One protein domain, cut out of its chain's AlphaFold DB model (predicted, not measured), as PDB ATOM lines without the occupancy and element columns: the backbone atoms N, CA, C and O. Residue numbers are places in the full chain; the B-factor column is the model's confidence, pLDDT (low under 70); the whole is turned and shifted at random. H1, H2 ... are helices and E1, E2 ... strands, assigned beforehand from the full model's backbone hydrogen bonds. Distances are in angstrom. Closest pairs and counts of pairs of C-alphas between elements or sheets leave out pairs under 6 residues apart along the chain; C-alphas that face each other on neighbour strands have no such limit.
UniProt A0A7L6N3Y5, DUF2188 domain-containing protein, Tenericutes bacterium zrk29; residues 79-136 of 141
ATOM      1  N   GLY A  79     174.423 160.272 147.713       87.56
ATOM      2  CA  GLY A  79     175.013 161.608 147.725       87.56
ATOM      3  C   GLY A  79     176.089 161.798 146.645       87.56
ATOM      4  O   GLY A  79     176.546 160.842 146.011       87.56
ATOM      5  N   LYS A  80     176.511 163.049 146.449       93.12
ATOM      6  CA  LYS A  80     177.479 163.471 145.422       93.12
ATOM      7  C   LYS A  80     178.884 162.920 145.671       93.12
ATOM      8  O   LYS A  80     179.244 162.540 146.782       93.12
ATOM      9  N   TYR A  81     179.730 162.921 144.648       94.44
ATOM     10  CA  TYR A  81     181.152 162.609 144.813       94.44
ATOM     11  C   TYR A  81     181.964 163.877 145.068       94.44
ATOM     12  O   TYR A  81     181.792 164.873 144.374       94.44
ATOM     13  N   HIS A  82     182.890 163.830 146.023       94.25
ATOM     14  CA  HIS A  82     183.825 164.912 146.312       94.25
ATOM     15  C   HIS A  82     185.248 164.496 145.960       94.25
ATOM     16  O   HIS A  82     185.713 163.423 146.352       94.25
ATOM     17  N   ILE A  83     185.948 165.380 145.260       94.50
ATOM     18  CA  ILE A  83     187.357 165.233 144.905       94.50
ATOM     19  C   ILE A  83     188.140 166.218 145.766       94.50
ATOM     20  O   ILE A  83     187.988 167.428 145.598       94.50
ATOM     21  N   LEU A  84     188.932 165.705 146.706       93.75
ATOM     22  CA  LEU A  84     189.704 166.509 147.652       93.75
ATOM     23  C   LEU A  84     191.202 166.325 147.425       93.75
ATOM     24  O   LEU A  84     191.660 165.245 147.043       93.75
ATOM     25  N   TYR A  85     191.956 167.388 147.694       94.56
ATOM     26  CA  TYR A  85     193.408 167.343 147.744       94.56
ATOM     27  C   TYR A  85     193.877 167.056 149.168       94.56
ATOM     28  O   TYR A  85     193.352 167.615 150.131       94.56
ATOM     29  N   ARG A  86     194.867 166.176 149.307       94.19
ATOM     30  CA  ARG A  86     195.521 165.867 150.575       94.19
ATOM     31  C   ARG A  86     196.944 166.402 150.539       94.19
ATOM     32  O   ARG A  86     197.820 165.779 149.951       94.19
ATOM     33  N   GLU A  87     197.173 167.501 151.246       91.75
ATOM     34  CA  GLU A  87     198.476 168.184 151.300       91.75
ATOM     35  C   GLU A  87     199.577 167.346 151.965       91.75
ATOM     36  O   GLU A  87     200.748 167.534 151.679       91.75
ATOM     37  N   ARG A  88     199.224 166.382 152.828       91.38
ATOM     38  CA  ARG A  88     200.222 165.524 153.494       91.38
ATOM     39  C   ARG A  88     200.981 164.595 152.545       91.38
ATOM     40  O   ARG A  88     202.098 164.213 152.861       91.38
ATOM     41  N   ASP A  89     200.341 164.183 151.456       91.31
ATOM     42  CA  ASP A  89     200.858 163.158 150.540       91.31
ATOM     43  C   ASP A  89     200.884 163.657 149.087       91.31
ATOM     44  O   ASP A  89     201.143 162.869 148.181       91.31
ATOM     45  N   ASP A  90     200.532 164.927 148.864       93.62
ATOM     46  CA  ASP A  90     200.337 165.553 147.551       93.62
ATOM     47  C   ASP A  90     199.443 164.748 146.590       93.62
ATOM     48  O   ASP A  90     199.607 164.757 145.368       93.62
ATOM     49  N   LYS A  91     198.452 164.047 147.153       95.25
ATOM     50  CA  LYS A  91     197.555 163.138 146.428       95.25
ATOM     51  C   LYS A  91     196.119 163.635 146.429       95.25
ATOM     52  O   LYS A  91     195.641 164.271 147.366       95.25
ATOM     53  N   TRP A  92     195.402 163.277 145.375       95.44
ATOM     54  CA  TRP A  92     193.972 163.507 145.228       95.44
ATOM     55  C   TRP A  92     193.203 162.276 145.674       95.44
ATOM     56  O   TRP A  92     193.618 161.153 145.408       95.44
ATOM     57  N   TYR A  93     192.064 162.452 146.327       95.12
ATOM     58  CA  TYR A  93     191.225 161.325 146.708       95.12
ATOM     59  C   TYR A  93     189.750 161.603 146.460       95.12
ATOM     60  O   TYR A  93     189.285 162.744 146.529       95.12
ATOM     61  N   VAL A  94     189.018 160.535 146.151       95.19
ATOM     62  CA  VAL A  94     187.585 160.582 145.857       95.19
ATOM     63  C   VAL A  94     186.819 159.973 147.024       95.19
ATOM     64  O   VAL A  94     187.058 158.828 147.418       95.19
ATOM     65  N   LYS A  95     185.892 160.753 147.573       93.69
ATOM     66  CA  LYS A  95     185.012 160.406 148.695       93.69
ATOM     67  C   LYS A  95     183.560 160.585 148.253       93.69
ATOM     68  O   LYS A  95     183.280 161.424 147.398       93.69
ATOM     69  N   ARG A  96     182.630 159.820 148.823       92.88
ATOM     70  CA  ARG A  96     181.191 160.043 148.615       92.88
ATOM     71  C   ARG A  96     180.622 160.926 149.726       92.88
ATOM     72  O   ARG A  96     181.048 160.847 150.874       92.88
ATOM     73  N   GLU A  97     179.673 161.782 149.381       89.06
ATOM     74  CA  GLU A  97     178.897 162.576 150.330       89.06
ATOM     75  C   GLU A  97     178.187 161.637 151.315       89.06
ATOM     76  O   GLU A  97     177.719 160.561 150.937       89.06
ATOM     77  N   ASN A  98     178.178 162.007 152.597       86.38
ATOM     78  CA  ASN A  98     177.704 161.174 153.712       86.38
ATOM     79  C   ASN A  98     178.451 159.842 153.935       86.38
ATOM     80  O   ASN A  98     177.998 159.018 154.724       86.38
ATOM     81  N   SER A  99     179.604 159.610 153.297       87.25
ATOM     82  CA  SER A  99     180.435 158.430 153.562       87.25
ATOM     83  C   SER A  99     181.852 158.830 153.922       87.25
ATOM     84  O   SER A  99     182.530 159.422 153.098       87.25
ATOM     85  N   ASP A 100     182.354 158.438 155.095       87.44
ATOM     86  CA  ASP A 100     183.751 158.674 155.494       87.44
ATOM     87  C   ASP A 100     184.785 157.824 154.755       87.44
ATOM     88  O   ASP A 100     185.991 158.037 154.891       87.44
ATOM     89  N   LYS A 101     184.322 156.904 153.908       90.50
ATOM     90  CA  LYS A 101     185.192 156.018 153.154       90.50
ATOM     91  C   LYS A 101     185.763 156.723 151.923       90.50
ATOM     92  O   LYS A 101     185.033 157.215 151.060       90.50
ATOM     93  N   VAL A 102     187.090 156.707 151.817       93.44
ATOM     94  CA  VAL A 102     187.792 157.044 150.576       93.44
ATOM     95  C   VAL A 102     187.657 155.869 149.617       93.44
ATOM     96  O   VAL A 102     187.946 154.730 149.973       93.44
ATOM     97  N   ILE A 103     187.190 156.150 148.407       92.88
ATOM     98  CA  ILE A 103     186.964 155.140 147.371       92.88
ATOM     99  C   ILE A 103     188.261 154.879 146.609       92.88
ATOM    100  O   ILE A 103     188.558 153.744 146.250       92.88
ATOM    101  N   ARG A 104     189.015 155.945 146.316       94.06
ATOM    102  CA  ARG A 104     190.268 155.871 145.563       94.06
ATOM    103  C   ARG A 104     191.175 157.045 145.908       94.06
ATOM    104  O   ARG A 104     190.687 158.153 146.130       94.06
ATOM    105  N   VAL A 105     192.481 156.793 145.894       95.88
ATOM    106  CA  VAL A 105     193.545 157.800 145.978       95.88
ATOM    107  C   VAL A 105     194.330 157.784 144.665       95.88
ATOM    108  O   VAL A 105     194.570 156.719 144.098       95.88
ATOM    109  N   LEU A 106     194.665 158.961 144.152       95.69
ATOM    110  CA  LEU A 106     195.225 159.212 142.827       95.69
ATOM    111  C   LEU A 106     196.303 160.297 142.915       95.69
ATOM    112  O   LEU A 106     196.321 161.096 143.851       95.69
ATOM    113  N   HIS A 107     197.200 160.334 141.932       93.81
ATOM    114  CA  HIS A 107     198.321 161.276 141.926       93.81
ATOM    115  C   HIS A 107     197.932 162.622 141.306       93.81
ATOM    116  O   HIS A 107     198.354 163.670 141.788       93.81
ATOM    117  N   THR A 108     197.079 162.628 140.277       94.69
ATOM    118  CA  THR A 108     196.715 163.862 139.562       94.69
ATOM    119  C   THR A 108     195.236 164.245 139.702       94.69
ATOM    120  O   THR A 108     194.351 163.394 139.823       94.69
ATOM    121  N   LYS A 109     194.940 165.557 139.608       92.81
ATOM    122  CA  LYS A 109     193.558 166.093 139.593       92.81
ATOM    123  C   LYS A 109     192.757 165.519 138.422       92.81
ATOM    124  O   LYS A 109     191.587 165.187 138.575       92.81
ATOM    125  N   LYS A 110     193.393 165.385 137.253       94.31
ATOM    126  CA  LYS A 110     192.761 164.896 136.020       94.31
ATOM    127  C   LYS A 110     192.272 163.455 136.167       94.31
ATOM    128  O   LYS A 110     191.135 163.169 135.803       94.31
ATOM    129  N   GLU A 111     193.097 162.576 136.735       95.38
ATOM    130  CA  GLU A 111     192.701 161.192 137.017       95.38
ATOM    131  C   GLU A 111     191.534 161.137 138.007       95.38
ATOM    132  O   GLU A 111     190.589 160.375 137.806       95.38
ATOM    133  N   ALA A 112     191.565 161.974 139.048       94.88
ATOM    134  CA  ALA A 112     190.505 162.020 140.050       94.88
ATOM    135  C   ALA A 112     189.166 162.488 139.480       94.88
ATOM    136  O   ALA A 112     188.135 161.884 139.780       94.88
ATOM    137  N   ILE A 113     189.186 163.503 138.611       94.50
ATOM    138  CA  ILE A 113     187.997 163.950 137.881       94.50
ATOM    139  C   ILE A 113     187.473 162.818 136.999       94.50
ATOM    140  O   ILE A 113     186.301 162.482 137.099       94.50
ATOM    141  N   ALA A 114     188.326 162.183 136.189       96.44
ATOM    142  CA  ALA A 114     187.900 161.105 135.297       96.44
ATOM    143  C   ALA A 114     187.239 159.945 136.064       96.44
ATOM    144  O   ALA A 114     186.147 159.504 135.702       96.44
ATOM    145  N   TYR A 115     187.858 159.495 137.160       95.94
ATOM    146  CA  TYR A 115     187.315 158.427 137.998       95.94
ATOM    147  C   TYR A 115     185.964 158.804 138.619       95.94
ATOM    148  O   TYR A 115     185.007 158.027 138.559       95.94
ATOM    149  N   ALA A 116     185.871 160.006 139.193       94.69
ATOM    150  CA  ALA A 116     184.641 160.497 139.801       94.69
ATOM    151  C   ALA A 116     183.526 160.677 138.765       94.69
ATOM    152  O   ALA A 116     182.398 160.290 139.042       94.69
ATOM    153  N   THR A 117     183.832 161.181 137.567       94.69
ATOM    154  CA  THR A 117     182.865 161.332 136.470       94.69
ATOM    155  C   THR A 117     182.282 159.986 136.052       94.69
ATOM    156  O   THR A 117     181.067 159.861 135.952       94.69
ATOM    157  N   ILE A 118     183.111 158.950 135.873       95.25
ATOM    158  CA  ILE A 118     182.627 157.605 135.518       95.25
ATOM    159  C   ILE A 118     181.694 157.064 136.609       95.25
ATOM    160  O   ILE A 118     180.620 156.542 136.314       95.25
ATOM    161  N   LYS A 119     182.075 157.202 137.886       93.31
ATOM    162  CA  LYS A 119     181.236 156.763 139.010       93.31
ATOM    163  C   LYS A 119     179.944 157.568 139.124       93.31
ATOM    164  O   LYS A 119     178.906 156.977 139.390       93.31
ATOM    165  N   ALA A 120     180.008 158.872 138.891       92.19
ATOM    166  CA  ALA A 120     178.866 159.766 138.937       92.19
ATOM    167  C   ALA A 120     177.840 159.436 137.851       92.19
ATOM    168  O   ALA A 120     176.667 159.300 138.175       92.19
ATOM    169  N   ILE A 121     178.287 159.203 136.610       93.31
ATOM    170  CA  ILE A 121     177.427 158.773 135.495       93.31
ATOM    171  C   ILE A 121     176.757 157.433 135.816       93.31
ATOM    172  O   ILE A 121     175.554 157.295 135.656       93.31
ATOM    173  N   ASN A 122     177.513 156.461 136.335       91.88
ATOM    174  CA  ASN A 122     176.973 155.140 136.679       91.88
ATOM    175  C   ASN A 122     175.949 155.153 137.829       91.88
ATOM    176  O   ASN A 122     175.338 154.122 138.100       91.88
ATOM    177  N   GLN A 123     175.848 156.251 138.575       90.62
ATOM    178  CA  GLN A 123     174.962 156.397 139.730       90.62
ATOM    179  C   GLN A 123     173.981 157.568 139.553       90.62
ATOM    180  O   GLN A 123     173.272 157.893 140.500       90.62
ATOM    181  N   ASP A 124     173.985 158.228 138.389       90.88
ATOM    182  CA  ASP A 124     173.229 159.452 138.098       90.88
ATOM    183  C   ASP A 124     173.382 160.545 139.181       90.88
ATOM    184  O   ASP A 124     172.427 161.195 139.610       90.88
ATOM    185  N   THR A 125     174.617 160.759 139.647       91.00
ATOM    186  CA  THR A 125     174.954 161.750 140.687       91.00
ATOM    187  C   THR A 125     175.841 162.875 140.155       91.00
ATOM    188  O   THR A 125     176.330 162.850 139.030       91.00
ATOM    189  N   ASN A 126     176.058 163.900 140.984       92.12
ATOM    190  CA  ASN A 126     176.938 165.023 140.666       92.12
ATOM    191  C   ASN A 126     178.322 164.865 141.306       92.12
ATOM    192  O   ASN A 126     178.487 164.159 142.304       92.12
ATOM    193  N   ILE A 127     179.297 165.603 140.772       92.88
ATOM    194  CA  ILE A 127     180.647 165.712 141.334       92.88
ATOM    195  C   ILE A 127     180.902 167.119 141.888       92.88
ATOM    196  O   ILE A 127     180.392 168.111 141.372       92.88
ATOM    197  N   VAL A 128     181.718 167.207 142.934       92.56
ATOM    198  CA  VAL A 128     182.205 168.447 143.539       92.56
ATOM    199  C   VAL A 128     183.723 168.381 143.584       92.56
ATOM    200  O   VAL A 128     184.304 167.470 144.174       92.56
ATOM    201  N   ILE A 129     184.369 169.360 142.962       92.00
ATOM    202  CA  ILE A 129     185.824 169.438 142.877       92.00
ATOM    203  C   ILE A 129     186.301 170.513 143.854       92.00
ATOM    204  O   ILE A 129     185.889 171.669 143.767       92.00
ATOM    205  N   HIS A 130     187.173 170.135 144.786       88.94
ATOM    206  CA  HIS A 130     187.861 171.085 145.654       88.94
ATOM    207  C   HIS A 130     189.187 171.522 145.018       88.94
ATOM    208  O   HIS A 130     189.839 170.757 144.303       88.94
ATOM    209  N   SER A 131     189.593 172.762 145.269       87.56
ATOM    210  CA  SER A 131     190.922 173.281 144.951       87.56
ATOM    211  C   SER A 131     191.980 172.652 145.862       87.56
ATOM    212  O   SER A 131     191.661 172.083 146.907       87.56
ATOM    213  N   LYS A 132     193.263 172.818 145.513       87.62
ATOM    214  CA  LYS A 132     194.376 172.439 146.406       87.62
ATOM    215  C   LYS A 132     194.317 173.159 147.758       87.62
ATOM    216  O   LYS A 132     194.618 172.555 148.771       87.62
ATOM    217  N   ASP A 133     193.834 174.400 147.750       80.06
ATOM    218  CA  ASP A 133     193.588 175.245 148.930       80.06
ATOM    219  C   ASP A 133     192.379 174.777 149.779       80.06
ATOM    220  O   ASP A 133     192.017 175.409 150.764       80.06
ATOM    221  N   GLY A 134     191.677 173.707 149.377       72.06
ATOM    222  CA  GLY A 134     190.489 173.196 150.075       72.06
ATOM    223  C   GLY A 134     189.203 174.001 149.842       72.06
ATOM    224  O   GLY A 134     188.137 173.608 150.313       72.06
ATOM    225  N   LYS A 135     189.262 175.108 149.091       79.44
ATOM    226  CA  LYS A 135     188.072 175.849 148.644       79.44
ATOM    227  C   LYS A 135     187.310 175.061 147.576       79.44
ATOM    228  O   LYS A 135     187.915 174.472 146.687       79.44
ATOM    229  N   ILE A 136     185.976 175.069 147.633       75.12
ATOM    230  CA  ILE A 136     185.142 174.465 146.584       75.12
ATOM    231  C   ILE A 136     185.205 175.358 145.348       75.12
ATOM    232  O   ILE A 136     184.766 176.509 145.365       75.12
TER     233      ILE A 136
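What this domain is: This is residues 79 to 136 of the 141 residues of the protein "DUF2188 domain-containing protein" of Tenericutes bacterium zrk29 (UniProt A0A7L6N3Y5). One helix, H1, packs lengthwise over one face of a strongly twisted four-stranded sheet, making two layers. The printed part has 58 residues, in chain order E1, E2, E3, H1, E4, class mixed; the mixed sheet runs E3, E2, E1, E4. It is compact, radius of gyration of the C-alphas 10.4 A, spans 31 by 21 by 19 A.

Where its parts are: E1, residues 81 to 86, 15.8 A, begins at C-alpha 81 (181.152, 162.609, 144.813). E2 is residues 91 to 96, 16.8 A; E3, 102 to 106; H1, 109 to 121, 18.2 A. E4, 127 to 129, ends at C-alpha 129 (185.824, 169.438, 142.877).

How they stand to each other: Hairpins E1-E2 and E2-E3 make a meander, antiparallel strands in a row; N 84 to O 93 is 3.0 A, N 94 to O 104 2.9 A. E4 is parallel to E1; N 128 to O 81 is 2.7 A. E3, H1, E4 form a split strand-helix-strand unit, E2 and E1 between its same-way strands, crossover right-handed. H1 is on the sheet, height 8.2 A, over E2 and E1; its closest C-alphas to E2 are Lys 109 and Trp 92, 6.2 A. Every O i to N i+4 pair in H1 is within hydrogen-bond range.

The domain as a whole: The farthest C-alphas, Arg 88 and Asp 124, are 31.7 A apart. The four links are tight; the printed part has no cut; no printed residue is under pLDDT 70.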